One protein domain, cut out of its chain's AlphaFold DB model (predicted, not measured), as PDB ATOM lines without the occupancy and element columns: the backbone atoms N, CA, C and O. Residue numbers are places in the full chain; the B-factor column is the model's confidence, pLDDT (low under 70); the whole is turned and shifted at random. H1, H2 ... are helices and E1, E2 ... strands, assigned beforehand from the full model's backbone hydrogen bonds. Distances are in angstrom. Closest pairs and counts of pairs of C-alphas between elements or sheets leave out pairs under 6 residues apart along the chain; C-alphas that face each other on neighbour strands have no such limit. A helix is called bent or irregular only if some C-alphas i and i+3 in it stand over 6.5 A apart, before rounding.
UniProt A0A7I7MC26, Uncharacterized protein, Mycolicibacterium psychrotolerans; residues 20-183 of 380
ATOM      1  N   GLU A  20      33.228  -7.098 -48.822       64.94
ATOM      2  CA  GLU A  20      34.024  -7.252 -47.606       64.94
ATOM      3  C   GLU A  20      34.408  -8.719 -47.353       64.94
ATOM      4  O   GLU A  20      35.592  -9.020 -47.222       64.94
ATOM      5  N   THR A  21      33.452  -9.654 -47.399       65.62
ATOM      6  CA  THR A  21      33.713 -11.093 -47.204       65.62
ATOM      7  C   THR A  21      34.650 -11.642 -48.279       65.62
ATOM      8  O   THR A  21      35.560 -12.414 -47.986       65.62
ATOM      9  N   ARG A  22      34.481 -11.220 -49.538       68.44
ATOM     10  CA  ARG A  22      35.361 -11.651 -50.636       68.44
ATOM     11  C   ARG A  22      36.782 -11.120 -50.475       68.44
ATOM     12  O   ARG A  22      37.736 -11.851 -50.725       68.44
ATOM     13  N   ARG A  23      36.921  -9.863 -50.046       72.62
ATOM     14  CA  ARG A  23      38.220  -9.256 -49.753       72.62
ATOM     15  C   ARG A  23      38.905  -9.962 -48.584       72.62
ATOM     16  O   ARG A  23      40.083 -10.274 -48.701       72.62
ATOM     17  N   ALA A  24      38.162 -10.272 -47.522       66.88
ATOM     18  CA  ALA A  24      38.673 -10.993 -46.361       66.88
ATOM     19  C   ALA A  24      39.155 -12.411 -46.718       66.88
ATOM     20  O   ALA A  24      40.242 -12.811 -46.317       66.88
ATOM     21  N   LEU A  25      38.397 -13.152 -47.533       68.25
ATOM     22  CA  LEU A  25      38.808 -14.480 -48.007       68.25
ATOM     23  C   LEU A  25      40.038 -14.425 -48.927       68.25
ATOM     24  O   LEU A  25      40.886 -15.313 -48.860       68.25
ATOM     25  N   GLY A  26      40.161 -13.379 -49.751       71.38
ATOM     26  CA  GLY A  26      41.366 -13.128 -50.545       71.38
ATOM     27  C   GLY A  26      42.591 -12.849 -49.670       71.38
ATOM     28  O   GLY A  26      43.626 -13.480 -49.853       71.38
ATOM     29  N   GLU A  27      42.450 -11.975 -48.671       75.56
ATOM     30  CA  GLU A  27      43.527 -11.658 -47.726       75.56
ATOM     31  C   GLU A  27      43.944 -12.879 -46.888       75.56
ATOM     32  O   GLU A  27      45.134 -13.088 -46.667       75.56
ATOM     33  N   LEU A  28      42.999 -13.733 -46.476       73.06
ATOM     34  CA  LEU A  28      43.313 -15.004 -45.811       73.06
ATOM     35  C   LEU A  28      44.137 -15.932 -46.708       73.06
ATOM     36  O   LEU A  28      45.121 -16.509 -46.252       73.06
ATOM     37  N   ALA A  29      43.755 -16.070 -47.979       73.25
ATOM     38  CA  ALA A  29      44.478 -16.912 -48.926       73.25
ATOM     39  C   ALA A  29      45.895 -16.384 -49.214       73.25
ATOM     40  O   ALA A  29      46.824 -17.180 -49.358       73.25
ATOM     41  N   ASP A  30      46.067 -15.062 -49.273       77.62
ATOM     42  CA  ASP A  30      47.378 -14.430 -49.441       77.62
ATOM     43  C   ASP A  30      48.253 -14.619 -48.192       77.62
ATOM     44  O   ASP A  30      49.401 -15.045 -48.312       77.62
ATOM     45  N   ARG A  31      47.699 -14.431 -46.985       78.12
ATOM     46  CA  ARG A  31      48.411 -14.688 -45.719       78.12
ATOM     47  C   ARG A  31      48.847 -16.141 -45.572       78.12
ATOM     48  O   ARG A  31      49.978 -16.391 -45.177       78.12
ATOM     49  N   LEU A  32      47.996 -17.098 -45.941       73.56
ATOM     50  CA  LEU A  32      48.359 -18.521 -45.942       73.56
ATOM     51  C   LEU A  32      49.445 -18.858 -46.972       73.56
ATOM     52  O   LEU A  32      50.153 -19.846 -46.814       73.56
ATOM     53  N   ARG A  33      49.591 -18.063 -48.035       78.12
ATOM     54  CA  ARG A  33      50.667 -18.243 -49.020       78.12
ATOM     55  C   ARG A  33      51.998 -17.683 -48.525       78.12
ATOM     56  O   ARG A  33      53.045 -18.240 -48.844       78.12
ATOM     57  N   GLU A  34      51.948 -16.585 -47.782       82.19
ATOM     58  CA  GLU A  34      53.104 -15.921 -47.167       82.19
ATOM     59  C   GLU A  34      53.356 -16.407 -45.727       82.19
ATOM     60  O   GLU A  34      54.102 -15.776 -44.977       82.19
ATOM     61  N   SER A  35      52.738 -17.526 -45.338       79.94
ATOM     62  CA  SER A  35      52.738 -17.999 -43.960       79.94
ATOM     63  C   SER A  35      54.151 -18.329 -43.475       79.94
ATOM     64  O   SER A  35      54.954 -18.890 -44.237       79.94
ATOM     65  N   PRO A  36      54.457 -18.078 -42.190       80.75
ATOM     66  CA  PRO A  36      55.681 -18.583 -41.592       80.75
ATOM     67  C   PRO A  36      55.744 -20.119 -41.699       80.75
ATOM     68  O   PRO A  36      54.704 -20.782 -41.742       80.75
ATOM     69  N   PRO A  37      56.952 -20.708 -41.753       83.62
ATOM     70  CA  PRO A  37      57.095 -22.154 -41.841       83.62
ATOM     71  C   PRO A  37      56.525 -22.828 -40.589       83.62
ATOM     72  O   PRO A  37      56.749 -22.357 -39.473       83.62
ATOM     73  N   ASP A  38      55.857 -23.971 -40.768       82.25
ATOM     74  CA  ASP A  38      55.222 -24.724 -39.675       82.25
ATOM     75  C   ASP A  38      56.196 -25.039 -38.529       82.25
ATOM     76  O   ASP A  38      55.816 -25.021 -37.359       82.25
ATOM     77  N   THR A  39      57.479 -25.241 -38.846       88.81
ATOM     78  CA  THR A  39      58.537 -25.451 -37.849       88.81
ATOM     79  C   THR A  39      58.712 -24.250 -36.923       88.81
ATOM     80  O   THR A  39      58.849 -24.436 -35.721       88.81
ATOM     81  N   ALA A  40      58.658 -23.018 -37.438       82.94
ATOM     82  CA  ALA A  40      58.783 -21.814 -36.614       82.94
ATOM     83  C   ALA A  40      57.560 -21.624 -35.707       82.94
ATOM     84  O   ALA A  40      57.694 -21.205 -34.555       82.94
ATOM     85  N   ILE A  41      56.370 -21.962 -36.210       85.44
ATOM     86  CA  ILE A  41      55.133 -21.925 -35.428       85.44
ATOM     87  C   ILE A  41      55.227 -22.941 -34.283       85.44
ATOM     88  O   ILE A  41      54.985 -22.582 -33.131       85.44
ATOM     89  N   GLN A  42      55.627 -24.178 -34.581       88.62
ATOM     90  CA  GLN A  42      55.757 -25.243 -33.591       88.62
ATOM     91  C   GLN A  42      56.837 -24.938 -32.544       88.62
ATOM     92  O   GLN A  42      56.568 -25.030 -31.351       88.62
ATOM     93  N   GLU A  43      58.016 -24.468 -32.958       90.19
ATOM     94  CA  GLU A  43      59.060 -24.037 -32.021       90.19
ATOM     95  C   GLU A  43      58.574 -22.915 -31.094       90.19
ATOM     96  O   GLU A  43      58.913 -22.887 -29.913       90.19
ATOM     97  N   THR A  44      57.773 -21.978 -31.607       89.62
ATOM     98  CA  THR A  44      57.214 -20.891 -30.790       89.62
ATOM     99  C   THR A  44      56.201 -21.426 -29.775       89.62
ATOM    100  O   THR A  44      56.205 -20.990 -28.625       89.62
ATOM    101  N   GLN A  45      55.370 -22.399 -30.162       90.81
ATOM    102  CA  GLN A  45      54.453 -23.078 -29.240       90.81
ATOM    103  C   GLN A  45      55.212 -23.789 -28.117       90.81
ATOM    104  O   GLN A  45      54.880 -23.601 -26.945       90.81
ATOM    105  N   ASP A  46      56.251 -24.548 -28.461       91.38
ATOM    106  CA  ASP A  46      57.055 -25.294 -27.492       91.38
ATOM    107  C   ASP A  46      57.711 -24.353 -26.469       91.38
ATOM    108  O   ASP A  46      57.657 -24.610 -25.265       91.38
ATOM    109  N   ARG A  47      58.241 -23.204 -26.921       91.19
ATOM    110  CA  ARG A  47      58.818 -22.165 -26.043       91.19
ATOM    111  C   ARG A  47      57.791 -21.594 -25.063       91.19
ATOM    112  O   ARG A  47      58.103 -21.392 -23.890       91.19
ATOM    113  N   LEU A  48      56.564 -21.336 -25.515       91.44
ATOM    114  CA  LEU A  48      55.493 -20.810 -24.659       91.44
ATOM    115  C   LEU A  48      55.055 -21.826 -23.600       91.44
ATOM    116  O   LEU A  48      54.858 -21.454 -22.442       91.44
ATOM    117  N   ILE A  49      54.943 -23.103 -23.976       90.81
ATOM    118  CA  ILE A  49      54.620 -24.197 -23.050       90.81
ATOM    119  C   ILE A  49      55.738 -24.358 -22.013       90.81
ATOM    120  O   ILE A  49      55.471 -24.491 -20.817       90.81
ATOM    121  N   GLU A  50      56.998 -24.289 -22.444       91.00
ATOM    122  CA  GLU A  50      58.143 -24.339 -21.536       91.00
ATOM    123  C   GLU A  50      58.100 -23.193 -20.512       91.00
ATOM    124  O   GLU A  50      58.289 -23.415 -19.313       91.00
ATOM    125  N   ILE A  51      57.820 -21.967 -20.961       90.31
ATOM    126  CA  ILE A  51      57.728 -20.799 -20.080       90.31
ATOM    127  C   ILE A  51      56.558 -20.920 -19.117       90.31
ATOM    128  O   ILE A  51      56.741 -20.640 -17.935       90.31
ATOM    129  N   GLN A  52      55.392 -21.372 -19.576       89.62
ATOM    130  CA  GLN A  52      54.249 -21.636 -18.704       89.62
ATOM    131  C   GLN A  52      54.634 -22.610 -17.580       89.62
ATOM    132  O   GLN A  52      54.421 -22.303 -16.404       89.62
ATOM    133  N   GLY A  53      55.289 -23.728 -17.909       86.69
ATOM    134  CA  GLY A  53      55.797 -24.676 -16.914       86.69
ATOM    135  C   GLY A  53      56.784 -24.041 -15.925       86.69
ATOM    136  O   GLY A  53      56.697 -24.269 -14.718       86.69
ATOM    137  N   ARG A  54      57.691 -23.186 -16.410       89.75
ATOM    138  CA  ARG A  54      58.660 -22.468 -15.565       89.75
ATOM    139  C   ARG A  54      57.998 -21.445 -14.645       89.75
ATOM    140  O   ARG A  54      58.372 -21.363 -13.478       89.75
ATOM    141  N   ILE A  55      57.022 -20.684 -15.139       87.75
ATOM    142  CA  ILE A  55      56.274 -19.709 -14.335       87.75
ATOM    143  C   ILE A  55      55.501 -20.429 -13.229       87.75
ATOM    144  O   ILE A  55      55.550 -19.989 -12.084       87.75
ATOM    145  N   ASN A  56      54.865 -21.563 -13.536       86.44
ATOM    146  CA  ASN A  56      54.193 -22.383 -12.526       86.44
ATOM    147  C   ASN A  56      55.170 -22.841 -11.431       86.44
ATOM    148  O   ASN A  56      54.869 -22.690 -10.249       86.44
ATOM    149  N   GLY A  57      56.377 -23.281 -11.801       85.75
ATOM    150  CA  GLY A  57      57.424 -23.617 -10.830       85.75
ATOM    151  C   GLY A  57      57.859 -22.431  -9.956       85.75
ATOM    152  O   GLY A  57      58.079 -22.592  -8.756       85.75
ATOM    153  N   VAL A  58      57.933 -21.216 -10.519       86.06
ATOM    154  CA  VAL A  58      58.192 -19.993  -9.733       86.06
ATOM    155  C   VAL A  58      57.046 -19.734  -8.756       86.06
ATOM    156  O   VAL A  58      57.307 -19.457  -7.588       86.06
ATOM    157  N   VAL A  59      55.792 -19.860  -9.198       84.56
ATOM    158  CA  VAL A  59      54.607 -19.653  -8.351       84.56
ATOM    159  C   VAL A  59      54.576 -20.629  -7.177       84.56
ATOM    160  O   VAL A  59      54.336 -20.200  -6.051       84.56
ATOM    161  N   GLU A  60      54.867 -21.909  -7.410       84.62
ATOM    162  CA  GLU A  60      54.927 -22.937  -6.359       84.62
ATOM    163  C   GLU A  60      56.007 -22.653  -5.304       84.62
ATOM    164  O   GLU A  60      55.873 -23.063  -4.152       84.62
ATOM    165  N   SER A  61      57.066 -21.924  -5.676       83.56
ATOM    166  CA  SER A  61      58.146 -21.537  -4.762       83.56
ATOM    167  C   SER A  61      57.845 -20.286  -3.922       83.56
ATOM    168  O   SER A  61      58.607 -19.964  -3.005       83.56
ATOM    169  N   LEU A  62      56.760 -19.560  -4.219       82.06
ATOM    170  CA  LEU A  62      56.423 -18.325  -3.514       82.06
ATOM    171  C   LEU A  62      55.832 -18.597  -2.118       82.06
ATOM    172  O   LEU A  62      55.032 -19.516  -1.941       82.06
ATOM    173  N   PRO A  63      56.153 -17.760  -1.114       81.44
ATOM    174  CA  PRO A  63      55.536 -17.852   0.204       81.44
ATOM    175  C   PRO A  63      54.047 -17.475   0.146       81.44
ATOM    176  O   PRO A  63      53.652 -16.601  -0.625       81.44
ATOM    177  N   GLU A  64      53.222 -18.047   1.032       78.44
ATOM    178  CA  GLU A  64      51.763 -17.810   1.073       78.44
ATOM    179  C   GLU A  64      51.371 -16.324   1.170       78.44
ATOM    180  O   GLU A  64      50.335 -15.903   0.664       78.44
ATOM    181  N   GLN A  65      52.225 -15.496   1.773       77.75
ATOM    182  CA  GLN A  65      52.020 -14.049   1.904       77.75
ATOM    183  C   GLN A  65      52.097 -13.298   0.557       77.75
ATOM    184  O   GLN A  65      51.701 -12.138   0.479       77.75
ATOM    185  N   ALA A  66      52.581 -13.944  -0.510       76.44
ATOM    186  CA  ALA A  66      52.695 -13.396  -1.861       76.44
ATOM    187  C   ALA A  66      51.540 -13.819  -2.797       76.44
ATOM    188  O   ALA A  66      51.688 -13.756  -4.017       76.44
ATOM    189  N   GLN A  67      50.385 -14.218  -2.249       72.69
ATOM    190  CA  GLN A  67      49.217 -14.699  -3.006       72.69
ATOM    191  C   GLN A  67      48.775 -13.787  -4.162       72.69
ATOM    192  O   GLN A  67      48.396 -14.284  -5.220       72.69
ATOM    193  N   GLU A  68      48.814 -12.463  -3.994       72.62
ATOM    194  CA  GLU A  68      48.418 -11.526  -5.055       72.62
ATOM    195  C   GLU A  68      49.388 -11.565  -6.246       72.62
ATOM    196  O   GLU A  68      48.958 -11.631  -7.396       72.62
ATOM    197  N   ARG A  69      50.697 -11.642  -5.975       72.06
ATOM    198  CA  ARG A  69      51.717 -11.823  -7.018       72.06
ATOM    199  C   ARG A  69      51.608 -13.190  -7.679       72.06
ATOM    200  O   ARG A  69      51.672 -13.277  -8.898       72.06
ATOM    201  N   ALA A  70      51.383 -14.243  -6.894       75.94
ATOM    202  CA  ALA A  70      51.163 -15.587  -7.419       75.94
ATOM    203  C   ALA A  70      49.998 -15.621  -8.424       75.94
ATOM    204  O   ALA A  70      50.119 -16.242  -9.474       75.94
ATOM    205  N   ARG A  71      48.902 -14.893  -8.160       79.38
ATOM    206  CA  ARG A  71      47.772 -14.777  -9.101       79.38
ATOM    207  C   ARG A  71      48.153 -14.095 -10.416       79.38
ATOM    208  O   ARG A  71      47.778 -14.601 -11.467       79.38
ATOM    209  N   GLY A  72      48.891 -12.983 -10.375       76.56
ATOM    210  CA  GLY A  72      49.337 -12.289 -11.594       76.56
ATOM    211  C   GLY A  72      50.261 -13.149 -12.466       76.56
ATOM    212  O   GLY A  72      50.123 -13.195 -13.688       76.56
ATOM    213  N   LEU A  73      51.148 -13.911 -11.829       81.12
ATOM    214  CA  LEU A  73      52.030 -14.849 -12.519       81.12
ATOM    215  C   LEU A  73      51.276 -16.049 -13.095       81.12
ATOM    216  O   LEU A  73      51.534 -16.435 -14.231       81.12
ATOM    217  N   LEU A  74      50.303 -16.599 -12.360       82.81
ATOM    218  CA  LEU A  74      49.417 -17.642 -12.883       82.81
ATOM    219  C   LEU A  74      48.640 -17.153 -14.107       82.81
ATOM    220  O   LEU A  74      48.521 -17.896 -15.075       82.81
ATOM    221  N   GLN A  75      48.167 -15.904 -14.103       81.81
ATOM    222  CA  GLN A  75      47.530 -15.319 -15.284       81.81
ATOM    223  C   GLN A  75      48.502 -15.266 -16.469       81.81
ATOM    224  O   GLN A  75      48.156 -15.703 -17.557       81.81
ATOM    225  N   THR A  76      49.743 -14.833 -16.239       83.38
ATOM    226  CA  THR A  76      50.781 -14.795 -17.286       83.38
ATOM    227  C   THR A  76      51.071 -16.189 -17.859       83.38
ATOM    228  O   THR A  76      51.237 -16.345 -19.068       83.38
ATOM    229  N   ALA A  77      51.106 -17.219 -17.008       83.06
ATOM    230  CA  ALA A  77      51.266 -18.606 -17.437       83.06
ATOM    231  C   ALA A  77      50.077 -19.077 -18.292       83.06
ATOM    232  O   ALA A  77      50.276 -19.675 -19.350       83.06
ATOM    233  N   LEU A  78      48.849 -18.765 -17.868       85.81
ATOM    234  CA  LEU A  78      47.632 -19.074 -18.621       85.81
ATOM    235  C   LEU A  78      47.593 -18.350 -19.970       85.81
ATOM    236  O   LEU A  78      47.187 -18.952 -20.962       85.81
ATOM    237  N   ASP A  79      48.048 -17.099 -20.035       82.31
ATOM    238  CA  ASP A  79      48.111 -16.331 -21.279       82.31
ATOM    239  C   ASP A  79      49.117 -16.948 -22.265       82.31
ATOM    240  O   ASP A  79      48.804 -17.109 -23.447       82.31
ATOM    241  N   ALA A  80      50.290 -17.383 -21.786       85.50
ATOM    242  CA  ALA A  80      51.275 -18.091 -22.610       85.50
ATOM    243  C   ALA A  80      50.712 -19.412 -23.167       85.50
ATOM    244  O   ALA A  80      50.827 -19.690 -24.363       85.50
ATOM    245  N   GLU A  81      50.042 -20.202 -22.324       88.38
ATOM    246  CA  GLU A  81      49.380 -21.445 -22.733       88.38
ATOM    247  C   GLU A  81      48.253 -21.189 -23.743       88.38
ATOM    248  O   GLU A  81      48.120 -21.911 -24.735       88.38
ATOM    249  N   ARG A  82      47.445 -20.150 -23.512       89.25
ATOM    250  CA  ARG A  82      46.359 -19.740 -24.407       89.25
ATOM    251  C   ARG A  82      46.898 -19.375 -25.783       89.25
ATOM    252  O   ARG A  82      46.346 -19.838 -26.778       89.25
ATOM    253  N   ILE A  83      47.981 -18.601 -25.848       89.69
ATOM    254  CA  ILE A  83      48.621 -18.228 -27.115       89.69
ATOM    255  C   ILE A  83      49.194 -19.465 -27.815       89.69
ATOM    256  O   ILE A  83      48.950 -19.642 -29.006       89.69
ATOM    257  N   ALA A  84      49.874 -20.366 -27.098       88.31
ATOM    258  CA  ALA A  84      50.397 -21.603 -27.686       88.31
ATOM    259  C   ALA A  84      49.281 -22.457 -28.314       88.31
ATOM    260  O   ALA A  84      49.375 -22.876 -29.470       88.31
ATOM    261  N   LYS A  85      48.178 -22.650 -27.579       83.19
ATOM    262  CA  LYS A  85      46.989 -23.361 -28.072       83.19
ATOM    263  C   LYS A  85      46.339 -22.656 -29.254       83.19
ATOM    264  O   LYS A  85      45.866 -23.330 -30.165       83.19
ATOM    265  N   LEU A  86      46.304 -21.324 -29.244       86.56
ATOM    266  CA  LEU A  86      45.765 -20.542 -30.347       86.56
ATOM    267  C   LEU A  86      46.601 -20.741 -31.610       86.56
ATOM    268  O   LEU A  86      46.021 -21.017 -32.649       86.56
ATOM    269  N   LEU A  87      47.934 -20.671 -31.530       87.44
ATOM    270  CA  LEU A  87      48.823 -20.878 -32.680       87.44
ATOM    271  C   LEU A  87      48.623 -22.257 -33.330       87.44
ATOM    272  O   LEU A  87      48.685 -22.365 -34.553       87.44
ATOM    273  N   ALA A  88      48.346 -23.288 -32.526       84.44
ATOM    274  CA  ALA A  88      47.989 -24.633 -32.990       84.44
ATOM    275  C   ALA A  88      46.516 -24.769 -33.419       84.44
ATOM    276  O   ALA A  88      46.099 -25.812 -33.917       84.44
ATOM    277  N   GLY A  89      45.709 -23.738 -33.184       78.50
ATOM    278  CA  GLY A  89      44.277 -23.743 -33.400       78.50
ATOM    279  C   GLY A  89      43.940 -23.861 -34.877       78.50
ATOM    280  O   GLY A  89      44.156 -22.931 -35.651       78.50
ATOM    281  N   GLU A  90      43.374 -24.998 -35.260       81.50
ATOM    282  CA  GLU A  90      42.911 -25.237 -36.623       81.50
ATOM    283  C   GLU A  90      41.629 -24.460 -36.930       81.50
ATOM    284  O   GLU A  90      40.746 -24.298 -36.071       81.50
ATOM    285  N   PHE A  91      41.516 -24.043 -38.187       74.94
ATOM    286  CA  PHE A  91      40.292 -23.519 -38.769       74.94
ATOM    287  C   PHE A  91      40.050 -24.124 -40.158       74.94
ATOM    288  O   PHE A  91      40.975 -24.424 -40.913       74.94
ATOM    289  N   LEU A  92      38.775 -24.284 -40.498       73.06
ATOM    290  CA  LEU A  92      38.293 -24.703 -41.807       73.06
ATOM    291  C   LEU A  92      37.078 -23.852 -42.164       73.06
ATOM    292  O   LEU A  92      36.047 -23.914 -41.491       73.06
ATOM    293  N   ILE A  93      37.195 -23.113 -43.260       72.56
ATOM    294  CA  ILE A  93      36.136 -22.300 -43.848       72.56
ATOM    295  C   ILE A  93      35.709 -22.977 -45.145       72.56
ATOM    296  O   ILE A  93      36.451 -23.001 -46.126       72.56
ATOM    297  N   ASN A  94      34.501 -23.532 -45.152       69.81
ATOM    298  CA  ASN A  94      33.889 -24.085 -46.354       69.81
ATOM    299  C   ASN A  94      33.075 -22.995 -47.043       69.81
ATOM    300  O   ASN A  94      32.135 -22.475 -46.445       69.81
ATOM    301  N   VAL A  95      33.405 -22.687 -48.293       70.06
ATOM    302  CA  VAL A  95      32.676 -21.730 -49.127       70.06
ATOM    303  C   VAL A  95      31.865 -22.519 -50.149       70.06
ATOM    304  O   VAL A  95      32.419 -23.170 -51.035       70.06
ATOM    305  N   HIS A  96      30.539 -22.489 -50.002       64.44
ATOM    306  CA  HIS A  96      29.621 -23.166 -50.914       64.44
ATOM    307  C   HIS A  96      28.896 -22.139 -51.786       64.44
ATOM    308  O   HIS A  96      28.034 -21.408 -51.295       64.44
ATOM    309  N   ASP A  97      29.229 -22.100 -53.075       61.94
ATOM    310  CA  ASP A  97      28.603 -21.195 -54.040       61.94
ATOM    311  C   ASP A  97      28.023 -21.983 -55.218       61.94
ATOM    312  O   ASP A  97      28.752 -22.480 -56.079       61.94
ATOM    313  N   GLY A  98      26.696 -22.146 -55.227       55.34
ATOM    314  CA  GLY A  98      25.932 -22.546 -56.416       55.34
ATOM    315  C   GLY A  98      26.391 -23.816 -57.149       55.34
ATOM    316  O   GLY A  98      26.136 -23.929 -58.346       55.34
ATOM    317  N   GLY A  99      27.062 -24.756 -56.468       53.34
ATOM    318  CA  GLY A  99      27.582 -26.008 -57.039       53.34
ATOM    319  C   GLY A  99      29.110 -26.162 -57.006       53.34
ATOM    320  O   GLY A  99      29.602 -27.258 -57.269       53.34
ATOM    321  N   ARG A 100      29.865 -25.114 -56.645       54.34
ATOM    322  CA  ARG A 100      31.316 -25.172 -56.406       54.34
ATOM    323  C   ARG A 100      31.592 -25.098 -54.901       54.34
ATOM    324  O   ARG A 100      31.048 -24.247 -54.204       54.34
ATOM    325  N   SER A 101      32.391 -26.042 -54.404       63.31
ATOM    326  CA  SER A 101      32.840 -26.092 -53.009       63.31
ATOM    327  C   SER A 101      34.331 -25.817 -52.969       63.31
ATOM    328  O   SER A 101      35.110 -26.678 -53.370       63.31
ATOM    329  N   ASP A 102      34.706 -24.640 -52.485       67.62
ATOM    330  CA  ASP A 102      36.092 -24.340 -52.138       67.62
ATOM    331  C   ASP A 102      36.231 -24.356 -50.613       67.62
ATOM    332  O   ASP A 102      35.275 -24.099 -49.875       67.62
ATOM    333  N   HIS A 103      37.416 -24.708 -50.128       72.81
ATOM    334  CA  HIS A 103      37.717 -24.706 -48.703       72.81
ATOM    335  C   HIS A 103      39.040 -23.992 -48.453       72.81
ATOM    336  O   HIS A 103      39.998 -24.150 -49.209       72.81
ATOM    337  N   ILE A 104      39.075 -23.205 -47.383       75.31
ATOM    338  CA  ILE A 104      40.292 -22.605 -46.843       75.31
ATOM    339  C   ILE A 104      40.521 -23.258 -45.488       75.31
ATOM    340  O   ILE A 104      39.634 -23.238 -44.637       75.31
ATOM    341  N   GLN A 105      41.691 -23.857 -45.302       81.38
ATOM    342  CA  GLN A 105      42.066 -24.507 -44.054       81.38
ATOM    343  C   GLN A 105      43.498 -24.155 -43.677       81.38
ATOM    344  O   GLN A 105      44.331 -23.937 -44.557       81.38
ATOM    345  N   GLY A 106      43.770 -24.142 -42.381       81.06
ATOM    346  CA  GLY A 106      45.092 -23.881 -41.836       81.06
ATOM    347  C   GLY A 106      45.060 -23.818 -40.317       81.06
ATOM    348  O   GLY A 106      44.051 -24.145 -39.683       81.06
ATOM    349  N   THR A 107      46.165 -23.375 -39.735       84.25
ATOM    350  CA  THR A 107      46.257 -23.049 -38.309       84.25
ATOM    351  C   THR A 107      46.288 -21.541 -38.114       84.25
ATOM    352  O   THR A 107      46.744 -20.793 -38.979       84.25
ATOM    353  N   PHE A 108      45.824 -21.058 -36.963       83.00
ATOM    354  CA  PHE A 108      45.865 -19.630 -36.652       83.00
ATOM    355  C   PHE A 108      47.299 -19.083 -36.702       83.00
ATOM    356  O   PHE A 108      47.516 -17.966 -37.164       83.00
ATOM    357  N   GLY A 109      48.290 -19.882 -36.286       78.44
ATOM    358  CA  GLY A 109      49.701 -19.503 -36.344       78.44
ATOM    359  C   GLY A 109      50.206 -19.194 -37.755       78.44
ATOM    360  O   GLY A 109      51.071 -18.338 -37.900       78.44
ATOM    361  N   GLN A 110      49.631 -19.809 -38.793       83.44
ATOM    362  CA  GLN A 110      49.977 -19.521 -40.193       83.44
ATOM    363  C   GLN A 110      49.468 -18.153 -40.663       83.44
ATOM    364  O   GLN A 110      49.944 -17.636 -41.670       83.44
ATOM    365  N   LEU A 111      48.503 -17.562 -39.955       80.06
ATOM    366  CA  LEU A 111      47.950 -16.244 -40.270       80.06
ATOM    367  C   LEU A 111      48.675 -15.098 -39.547       80.06
ATOM    368  O   LEU A 111      48.485 -13.928 -39.907       80.06
ATOM    369  N   ILE A 112      49.480 -15.429 -38.534       81.06
ATOM    370  CA  ILE A 112      50.348 -14.491 -37.824       81.06
ATOM    371  C   ILE A 112      51.531 -14.129 -38.724       81.06
ATOM    372  O   ILE A 112      52.121 -14.994 -39.371       81.06
ATOM    373  N   GLY A 113      51.884 -12.844 -38.763       79.62
ATOM    374  CA  GLY A 113      53.018 -12.386 -39.555       79.62
ATOM    375  C   GLY A 113      54.358 -12.926 -39.022       79.62
ATOM    376  O   GLY A 113      54.492 -13.207 -37.824       79.62
ATOM    377  N   PRO A 114      55.375 -13.092 -39.891       77.69
ATOM    378  CA  PRO A 114      56.674 -13.631 -39.485       77.69
ATOM    379  C   PRO A 114      57.366 -12.803 -38.395       77.69
ATOM    380  O   PRO A 114      57.995 -13.371 -37.500       77.69
ATOM    381  N   ASP A 115      57.226 -11.477 -38.446       76.38
ATOM    382  CA  ASP A 115      57.851 -10.554 -37.496       76.38
ATOM    383  C   ASP A 115      57.196 -10.652 -36.113       76.38
ATOM    384  O   ASP A 115      57.888 -10.717 -35.092       76.38
ATOM    385  N   GLU A 116      55.865 -10.734 -36.060       80.31
ATOM    386  CA  GLU A 116      55.125 -10.922 -34.816       80.31
ATOM    387  C   GLU A 116      55.461 -12.272 -34.182       80.31
ATOM    388  O   GLU A 116      55.727 -12.328 -32.978       80.31
ATOM    389  N   LEU A 117      55.517 -13.346 -34.977       80.06
ATOM    390  CA  LEU A 117      55.900 -14.675 -34.501       80.06
ATOM    391  C   LEU A 117      57.346 -14.683 -33.973       80.06
ATOM    392  O   LEU A 117      57.613 -15.214 -32.893       80.06
ATOM    393  N   HIS A 118      58.272 -14.031 -34.682       79.62
ATOM    394  CA  HIS A 118      59.662 -13.901 -34.247       79.62
ATOM    395  C   HIS A 118      59.792 -13.101 -32.946       79.62
ATOM    396  O   HIS A 118      60.548 -13.494 -32.056       79.62
ATOM    397  N   SER A 119      59.037 -12.007 -32.798       77.94
ATOM    398  CA  SER A 119      59.037 -11.203 -31.569       77.94
ATOM    399  C   SER A 119      58.566 -12.016 -30.359       77.94
ATOM    400  O   SER A 119      59.186 -11.952 -29.295       77.94
ATOM    401  N   LEU A 120      57.534 -12.850 -30.541       79.88
ATOM    402  CA  LEU A 120      57.020 -13.743 -29.509       79.88
ATOM    403  C   LEU A 120      58.051 -14.801 -29.123       79.88
ATOM    404  O   LEU A 120      58.296 -14.999 -27.933       79.88
ATOM    405  N   ALA A 121      58.688 -15.441 -30.105       77.12
ATOM    406  CA  ALA A 121      59.730 -16.437 -29.868       77.12
ATOM    407  C   ALA A 121      60.948 -15.834 -29.142       77.12
ATOM    408  O   ALA A 121      61.388 -16.363 -28.125       77.12
ATOM    409  N   SER A 122      61.443 -14.686 -29.609       78.31
ATOM    410  CA  SER A 122      62.609 -13.994 -29.042       78.31
ATOM    411  C   SER A 122      62.376 -13.530 -27.600       78.31
ATOM    412  O   SER A 122      63.211 -13.737 -26.710       78.31
ATOM    413  N   GLN A 123      61.206 -12.943 -27.328       76.56
ATOM    414  CA  GLN A 123      60.866 -12.513 -25.976       76.56
ATOM    415  C   GLN A 123      60.643 -13.712 -25.046       76.56
ATOM    416  O   GLN A 123      61.009 -13.661 -23.869       76.56
ATOM    417  N   SER A 124      60.093 -14.805 -25.576       81.94
ATOM    418  CA  SER A 124      59.947 -16.069 -24.859       81.94
ATOM    419  C   SER A 124      61.316 -16.639 -24.465       81.94
ATOM    420  O   SER A 124      61.547 -16.926 -23.291       81.94
ATOM    421  N   ASP A 125      62.284 -16.675 -25.379       80.44
ATOM    422  CA  ASP A 125      63.651 -17.128 -25.082       80.44
ATOM    423  C   ASP A 125      64.334 -16.299 -24.007       80.44
ATOM    424  O   ASP A 125      64.923 -16.835 -23.063       80.44
ATOM    425  N   THR A 126      64.212 -14.978 -24.131       78.31
ATOM    426  CA  THR A 126      64.760 -14.030 -23.162       78.31
ATOM    427  C   THR A 126      64.199 -14.311 -21.770       78.31
ATOM    428  O   THR A 126      64.948 -14.397 -20.797       78.31
ATOM    429  N   THR A 127      62.885 -14.517 -21.671       82.12
ATOM    430  CA  THR A 127      62.208 -14.839 -20.413       82.12
ATOM    431  C   THR A 127      62.604 -16.210 -19.875       82.12
ATOM    432  O   THR A 127      62.936 -16.322 -18.694       82.12
ATOM    433  N   SER A 128      62.646 -17.239 -20.721       84.00
ATOM    434  CA  SER A 128      63.047 -18.589 -20.323       84.00
ATOM    435  C   SER A 128      64.463 -18.597 -19.736       84.00
ATOM    436  O   SER A 128      64.674 -19.101 -18.625       84.00
ATOM    437  N   ALA A 129      65.421 -17.961 -20.419       80.12
ATOM    438  CA  ALA A 129      66.795 -17.822 -19.945       80.12
ATOM    439  C   ALA A 129      66.870 -17.045 -18.620       80.12
ATOM    440  O   ALA A 129      67.578 -17.448 -17.691       80.12
ATOM    441  N   TYR A 130      66.092 -15.969 -18.486       79.12
ATOM    442  CA  TYR A 130      66.085 -15.140 -17.284       79.12
ATOM    443  C   TYR A 130      65.578 -15.890 -16.041       79.12
ATOM    444  O   TYR A 130      66.214 -15.838 -14.988       79.12
ATOM    445  N   ILE A 131      64.484 -16.652 -16.159       80.69
ATOM    446  CA  ILE A 131      63.918 -17.423 -15.036       80.69
ATOM    447  C   ILE A 131      64.898 -18.505 -14.557       80.69
ATOM    448  O   ILE A 131      65.063 -18.692 -13.350       80.69
ATOM    449  N   SER A 132      65.595 -19.179 -15.483       71.31
ATOM    450  CA  SER A 132      66.518 -20.279 -15.150       71.31
ATOM    451  C   SER A 132      67.702 -19.879 -14.269       71.31
ATOM    452  O   SER A 132      68.293 -20.727 -13.606       71.31
ATOM    453  N   THR A 133      68.054 -18.593 -14.249       60.53
ATOM    454  CA  THR A 133      69.277 -18.111 -13.601       60.53
ATOM    455  C   THR A 133      69.050 -17.489 -12.221       60.53
ATOM    456  O   THR A 133      70.016 -17.339 -11.476       60.53
ATOM    457  N   LYS A 134      67.814 -17.103 -11.857       57.66
ATOM    458  CA  LYS A 134      67.547 -16.223 -10.692       57.66
ATOM    459  C   LYS A 134      66.273 -16.558  -9.889       57.66
ATOM    460  O   LYS A 134      65.730 -15.678  -9.226       57.66
ATOM    461  N   SER A 135      65.814 -17.810  -9.955       60.94
ATOM    462  CA  SER A 135      64.463 -18.377  -9.716       60.94
ATOM    463  C   SER A 135      63.537 -17.872  -8.585       60.94
ATOM    464  O   SER A 135      62.394 -18.311  -8.541       60.94
ATOM    465  N   SER A 136      63.934 -16.965  -7.694       58.47
ATOM    466  CA  SER A 136      63.048 -16.415  -6.648       58.47
ATOM    467  C   SER A 136      63.391 -14.979  -6.223       58.47
ATOM    468  O   SER A 136      62.937 -14.509  -5.180       58.47
ATOM    469  N   ASP A 137      64.193 -14.264  -7.017       74.25
ATOM    470  CA  ASP A 137      64.521 -12.860  -6.760       74.25
ATOM    471  C   ASP A 137      63.380 -11.927  -7.210       74.25
ATOM    472  O   ASP A 137      62.684 -12.173  -8.197       74.25
ATOM    473  N   SER A 138      63.225 -10.798  -6.524       74.25
ATOM    474  CA  SER A 138      62.315  -9.701  -6.883       74.25
ATOM    475  C   SER A 138      62.448  -9.254  -8.349       74.25
ATOM    476  O   SER A 138      61.466  -8.870  -8.992       74.25
ATOM    477  N   ALA A 139      63.657  -9.370  -8.905       74.56
ATOM    478  CA  ALA A 139      63.955  -9.083 -10.299       74.56
ATOM    479  C   ALA A 139      63.323 -10.095 -11.276       74.56
ATOM    480  O   ALA A 139      62.969  -9.705 -12.385       74.56
ATOM    481  N   VAL A 140      63.154 -11.366 -10.885       79.31
ATOM    482  CA  VAL A 140      62.422 -12.383 -11.670       79.31
ATOM    483  C   VAL A 140      60.943 -12.073 -11.699       79.31
ATOM    484  O   VAL A 140      60.356 -12.061 -12.774       79.31
ATOM    485  N   LEU A 141      60.360 -11.730 -10.553       78.38
ATOM    486  CA  LEU A 141      58.942 -11.378 -10.483       78.38
ATOM    487  C   LEU A 141      58.635 -10.147 -11.352       78.38
ATOM    488  O   LEU A 141      57.696 -10.165 -12.136       78.38
ATOM    489  N   THR A 142      59.494  -9.123 -11.297       77.44
ATOM    490  CA  THR A 142      59.354  -7.914 -12.131       77.44
ATOM    491  C   THR A 142      59.487  -8.223 -13.626       77.44
ATOM    492  O   THR A 142      58.755  -7.667 -14.444       77.44
ATOM    493  N   HIS A 143      60.413  -9.114 -13.999       78.50
ATOM    494  CA  HIS A 143      60.576  -9.547 -15.389       78.50
ATOM    495  C   HIS A 143      59.346 -10.312 -15.888       78.50
ATOM    496  O   HIS A 143      58.880 -10.060 -16.996       78.50
ATOM    497  N   LEU A 144      58.793 -11.202 -15.062       80.50
ATOM    498  CA  LEU A 144      57.587 -11.960 -15.389       80.50
ATOM    499  C   LEU A 144      56.350 -11.064 -15.527       80.50
ATOM    500  O   LEU A 144      55.585 -11.250 -16.468       80.50
ATOM    501  N   ASP A 145      56.199 -10.044 -14.679       75.31
ATOM    502  CA  ASP A 145      55.147  -9.029 -14.845       75.31
ATOM    503  C   ASP A 145      55.303  -8.272 -16.177       75.31
ATOM    504  O   ASP A 145      54.324  -7.988 -16.874       75.31
ATOM    505  N   GLY A 146      56.543  -7.940 -16.555       70.94
ATOM    506  CA  GLY A 146      56.854  -7.334 -17.852       70.94
ATOM    507  C   GLY A 146      56.519  -8.253 -19.027       70.94
ATOM    508  O   GLY A 146      55.975  -7.797 -20.031       70.94
ATOM    509  N   TYR A 147      56.785  -9.551 -18.883       80.94
ATOM    510  CA  TYR A 147      56.430 -10.555 -19.879       80.94
ATOM    511  C   TYR A 147      54.911 -10.711 -20.027       80.94
ATOM    512  O   TYR A 147      54.425 -10.736 -21.153       80.94
ATOM    513  N   GLY A 148      54.147 -10.708 -18.930       67.62
ATOM    514  CA  GLY A 148      52.680 -10.716 -18.986       67.62
ATOM    515  C   GLY A 148      52.106  -9.516 -19.744       67.62
ATOM    516  O   GLY A 148      51.239  -9.681 -20.601       67.62
ATOM    517  N   LYS A 149      52.650  -8.311 -19.521       74.00
ATOM    518  CA  LYS A 149      52.272  -7.118 -20.306       74.00
ATOM    519  C   LYS A 149      52.596  -7.277 -21.786       74.00
ATOM    520  O   LYS A 149      51.753  -6.981 -22.623       74.00
ATOM    521  N   PHE A 150      53.786  -7.787 -22.098       80.94
ATOM    522  CA  PHE A 150      54.175  -8.070 -23.475       80.94
ATOM    523  C   PHE A 150      53.212  -9.051 -24.155       80.94
ATOM    524  O   PHE A 150      52.802  -8.785 -25.279       80.94
ATOM    525  N   LEU A 151      52.819 -10.148 -23.496       72.81
ATOM    526  CA  LEU A 151      51.873 -11.114 -24.070       72.81
ATOM    527  C   LEU A 151      50.515 -10.471 -24.369       72.81
ATOM    528  O   LEU A 151      49.932 -10.724 -25.422       72.81
ATOM    529  N   ASN A 152      50.035  -9.607 -23.474       73.50
ATOM    530  CA  ASN A 152      48.798  -8.865 -23.682       73.50
ATOM    531  C   ASN A 152      48.902  -7.874 -24.858       73.50
ATOM    532  O   ASN A 152      48.013  -7.821 -25.706       73.50
ATOM    533  N   ASP A 153      49.995  -7.118 -24.951       69.19
ATOM    534  CA  ASP A 153      50.216  -6.185 -26.062       69.19
ATOM    535  C   ASP A 153      50.368  -6.938 -27.392       69.19
ATOM    536  O   ASP A 153      49.775  -6.562 -28.405       69.19
ATOM    537  N   TRP A 154      51.097  -8.055 -27.377       80.56
ATOM    538  CA  TRP A 154      51.257  -8.936 -28.528       80.56
ATOM    539  C   TRP A 154      49.915  -9.508 -28.988       80.56
ATOM    540  O   TRP A 154      49.636  -9.528 -30.183       80.56
ATOM    541  N   TRP A 155      49.035  -9.900 -28.061       78.25
ATOM    542  CA  TRP A 155      47.677 -10.339 -28.387       78.25
ATOM    543  C   TRP A 155      46.901  -9.258 -29.153       78.25
ATOM    544  O   TRP A 155      46.282  -9.527 -30.185       78.25
ATOM    545  N   LEU A 156      46.961  -8.009 -28.695       68.94
ATOM    546  CA  LEU A 156      46.264  -6.899 -29.347       68.94
ATOM    547  C   LEU A 156      46.814  -6.577 -30.742       68.94
ATOM    548  O   LEU A 156      46.048  -6.160 -31.610       68.94
ATOM    549  N   VAL A 157      48.115  -6.763 -30.965       71.00
ATOM    550  CA  VAL A 157      48.775  -6.433 -32.237       71.00
ATOM    551  C   VAL A 157      48.712  -7.585 -33.239       71.00
ATOM    552  O   VAL A 157      48.431  -7.356 -34.411       71.00
ATOM    553  N   ALA A 158      48.947  -8.819 -32.798       74.50
ATOM    554  CA  ALA A 158      49.092  -9.975 -33.677       74.50
ATOM    555  C   ALA A 158      47.800 -10.793 -33.800       74.50
ATOM    556  O   ALA A 158      47.426 -11.206 -34.897       74.50
ATOM    557  N   VAL A 159      47.092 -11.021 -32.687       76.56
ATOM    558  CA  VAL A 159      45.922 -11.917 -32.654       76.56
ATOM    559  C   VAL A 159      44.658 -11.199 -33.105       76.56
ATOM    560  O   VAL A 159      43.929 -11.708 -33.954       76.56
ATOM    561  N   MET A 160      44.395 -10.009 -32.566       73.62
ATOM    562  CA  MET A 160      43.144  -9.286 -32.813       73.62
ATOM    563  C   MET A 160      42.866  -8.987 -34.297       73.62
ATOM    564  O   MET A 160      41.744  -9.250 -34.733       73.62
ATOM    565  N   PRO A 161      43.832  -8.506 -35.109       75.94
ATOM    566  CA  PRO A 161      43.568  -8.238 -36.526       75.94
ATOM    567  C   PRO A 161      43.263  -9.511 -37.322       75.94
ATOM    568  O   PRO A 161      42.432  -9.500 -38.229       75.94
ATOM    569  N   VAL A 162      43.916 -10.622 -36.970       76.81
ATOM    570  CA  VAL A 162      43.703 -11.928 -37.605       76.81
ATOM    571  C   VAL A 162      42.346 -12.511 -37.214       76.81
ATOM    572  O   VAL A 162      41.618 -13.008 -38.071       76.81
ATOM    573  N   ALA A 163      41.965 -12.399 -35.940       69.31
ATOM    574  CA  ALA A 163      40.649 -12.805 -35.459       69.31
ATOM    575  C   ALA A 163      39.525 -11.998 -36.133       69.31
ATOM    576  O   ALA A 163      38.532 -12.573 -36.577       69.31
ATOM    577  N   GLU A 164      39.711 -10.687 -36.309       73.06
ATOM    578  CA  GLU A 164      38.767  -9.845 -37.046       73.06
ATOM    579  C   GLU A 164      38.705 -10.215 -38.538       73.06
ATOM    580  O   GLU A 164      37.633 -10.208 -39.149       73.06
ATOM    581  N   LEU A 165      39.839 -10.563 -39.151       74.69
ATOM    582  CA  LEU A 165      39.869 -11.050 -40.527       74.69
ATOM    583  C   LEU A 165      39.066 -12.352 -40.684       74.69
ATOM    584  O   LEU A 165      38.264 -12.457 -41.612       74.69
ATOM    585  N   LEU A 166      39.229 -13.303 -39.759       68.38
ATOM    586  CA  LEU A 166      38.446 -14.542 -39.723       68.38
ATOM    587  C   LEU A 166      36.953 -14.271 -39.483       68.38
ATOM    588  O   LEU A 166      36.118 -14.836 -40.189       68.38
ATOM    589  N   SER A 167      36.596 -13.358 -38.573       73.25
ATOM    590  CA  SER A 167      35.200 -12.933 -38.358       73.25
ATOM    591  C   SER A 167      34.568 -12.407 -39.654       73.25
ATOM    592  O   SER A 167      33.527 -12.900 -40.098       73.25
ATOM    593  N   ARG A 168      35.241 -11.479 -40.348       72.25
ATOM    594  CA  ARG A 168      34.756 -10.908 -41.623       72.25
ATOM    595  C   ARG A 168      34.655 -11.942 -42.744       72.25
ATOM    596  O   ARG A 168      33.768 -11.855 -43.597       72.25
ATOM    597  N   ALA A 169      35.559 -12.919 -42.760       66.81
ATOM    598  CA  ALA A 169      35.544 -14.006 -43.731       66.81
ATOM    599  C   ALA A 169      34.419 -15.023 -43.479       66.81
ATOM    600  O   ALA A 169      34.016 -15.728 -44.405       66.81
ATOM    601  N   THR A 170      33.906 -15.092 -42.251       66.62
ATOM    602  CA  THR A 170      32.888 -16.062 -41.829       66.62
ATOM    603  C   THR A 170      31.490 -15.464 -41.685       66.62
ATOM    604  O   THR A 170      30.520 -16.211 -41.545       66.62
ATOM    605  N   THR A 171      31.336 -14.138 -41.806       64.12
ATOM    606  CA  THR A 171      30.021 -13.485 -41.820       64.12
ATOM    607  C   THR A 171      29.188 -13.964 -43.019       64.12
ATOM    608  O   THR A 171      29.457 -13.643 -44.178       64.12
ATOM    609  N   SER A 172      28.152 -14.763 -42.744       53.50
ATOM    610  CA  SER A 172      27.285 -15.358 -43.768       53.50
ATOM    611  C   SER A 172      26.444 -14.291 -44.479       53.50
ATOM    612  O   SER A 172      25.706 -13.541 -43.846       53.50
ATOM    613  N   THR A 173      26.480 -14.277 -45.814       46.75
ATOM    614  CA  THR A 173      25.462 -13.599 -46.641       46.75
ATOM    615  C   THR A 173      24.334 -14.594 -46.954       46.75
ATOM    616  O   THR A 173      24.595 -15.784 -47.108       46.75
ATOM    617  N   THR A 174      23.085 -14.134 -47.073       45.66
ATOM    618  CA  THR A 174      21.836 -14.926 -47.219       45.66
ATOM    619  C   THR A 174      21.779 -15.942 -48.376       45.66
ATOM    620  O   THR A 174      20.804 -16.684 -48.469       45.66
ATOM    621  N   GLN A 175      22.784 -16.006 -49.254       43.22
ATOM    622  CA  GLN A 175      22.834 -16.914 -50.410       43.22
ATOM    623  C   GLN A 175      24.032 -17.884 -50.418       43.22
ATOM    624  O   GLN A 175      24.087 -18.737 -51.299       43.22
ATOM    625  N   ILE A 176      24.963 -17.791 -49.458       48.59
ATOM    626  CA  ILE A 176      26.180 -18.623 -49.392       48.59
ATOM    627  C   ILE A 176      26.244 -19.276 -48.017       48.59
ATOM    628  O   ILE A 176      26.276 -18.581 -47.000       48.59
ATOM    629  N   SER A 177      26.273 -20.608 -47.976       48.69
ATOM    630  CA  SER A 177      26.479 -21.336 -46.726       48.69
ATOM    631  C   SER A 177      27.974 -21.408 -46.429       48.69
ATOM    632  O   SER A 177      28.702 -22.120 -47.126       48.69
ATOM    633  N   ILE A 178      28.416 -20.682 -45.402       52.25
ATOM    634  CA  ILE A 178      29.784 -20.772 -44.891       52.25
ATOM    635  C   ILE A 178      29.798 -21.758 -43.722       52.25
ATOM    636  O   ILE A 178      29.175 -21.529 -42.687       52.25
ATOM    637  N   GLY A 179      30.474 -22.891 -43.909       50.53
ATOM    638  CA  GLY A 179      30.628 -23.913 -42.876       50.53
ATOM    639  C   GLY A 179      31.953 -23.738 -42.153       50.53
ATOM    640  O   GLY A 179      32.995 -24.008 -42.747       50.53
ATOM    641  N   VAL A 180      31.909 -23.329 -40.887       58.00
ATOM    642  CA  VAL A 180      33.101 -23.049 -40.081       58.00
ATOM    643  C   VAL A 180      33.348 -24.177 -39.083       58.00
ATOM    644  O   VAL A 180      32.479 -24.503 -38.271       58.00
ATOM    645  N   ARG A 181      34.537 -24.785 -39.130       61.16
ATOM    646  CA  ARG A 181      35.052 -25.636 -38.049       61.16
ATOM    647  C   ARG A 181      36.295 -24.983 -37.482       61.16
ATOM    648  O   ARG A 181      37.263 -24.789 -38.199       61.16
ATOM    649  N   GLU A 182      36.248 -24.669 -36.200       63.97
ATOM    650  CA  GLU A 182      37.314 -23.977 -35.484       63.97
ATOM    651  C   GLU A 182      37.494 -24.621 -34.119       63.97
ATOM    652  O   GLU A 182      36.529 -25.099 -33.507       63.97
ATOM    653  N   THR A 183      38.726 -24.598 -33.626       66.19
ATOM    654  CA  THR A 183      39.005 -24.956 -32.234       66.19
ATOM    655  C   THR A 183      38.370 -23.944 -31.259       66.19
ATOM    656  O   THR A 183      38.150 -22.784 -31.621       66.19
TER     657      THR A 183
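AT A GLANCE: This is residues 20 to 183 of the 380 residues of an uncharacterized protein of Mycolicibacterium psychrotolerans (UniProt A0A7I7MC26). Picture a long rod: an up-and-down bundle of four helices, H2, H3, H5 and H6, makes one part of its length, and a small antiparallel sheet with E1 between E2 and E3 extends it at one end. H1 packs on the sheet-side end of H6, and short H4 sits where bundle and sheet meet. The printed part has 164 residues, with six named helices and three named strands in the order H1 H2 H3 E1 E2 H4 H5 H6 E3, mostly helix. It is loose, with a radius of gyration of the C-alphas of 18.9 A and spans of 64 by 28 by 20 A.

HOW THE PARTS SIT: Begin at H1, residues 20 to 33, which touches residues 165 to 170 alone of H6, residues 138 to 170, at a steep tilt of 56 degrees, opposite ways; their closest C-alphas, Thr 21 and Ala 169, are 4.9 A apart. Next, H2, residues 38 to 60, and H3, residues 64 to 87, form a helical hairpin at a shallow tilt of 13 degrees, closest at the C-alphas of Gln 52 and Ala 77, 4.4 A. Look then at the hairpin of E1, residues 90 to 97, and E2, residues 100 to 107, where N 93 and O 104 are 2.8 A apart, within hydrogen-bond range. H4, residues 108 to 111, touches H3, with the closest C-alphas, Leu 87 and Gly 109, 4.0 A apart. H5, residues 114 to 134, touches H2 the same way at a shallow tilt of 31 degrees, closest at the C-alphas of Thr 44 and Ala 121, 5.2 A. H5 and H6 form a helical hairpin at 22 degrees, closest at the C-alphas of Glu 116 and Ala 158, 6.2 A. E3, residues 177 to 182, is antiparallel to E1, with N 92 and O 181 2.8 A apart. H1 and H6 only graze the sheet. Every O i to N i+4 pair is within hydrogen-bond range in H1 and H2, against 18 of 20 in H3, 15 of 17 in H5 and 26 of 29 in H6; H4 is too short for such a pair.

IN THESE COORDINATES: Find C-alpha 20 at (34.024, -7.252, -47.606), where H1 begins. H2 spans 33.4 A, H3 34.0 A, H5 30.9 A and H6 46.1 A. H3 is irregular, with C-alphas 65 and 68 8.2 A apart, and has a kink of 41 degrees near residue 71. H6 has a kink of 34 degrees near residue 160. E3 ends at C-alpha 182, (37.314, -23.977, -35.484).

THE WHOLE: The C-alphas of Gln 65 and Gly 99, the two farthest apart, are 64.9 A from each other. The printed part has no cut and no long link. Its mean pLDDT is 75.8; look for low confidence in residues 96 to 102 and 169 to 183, among others.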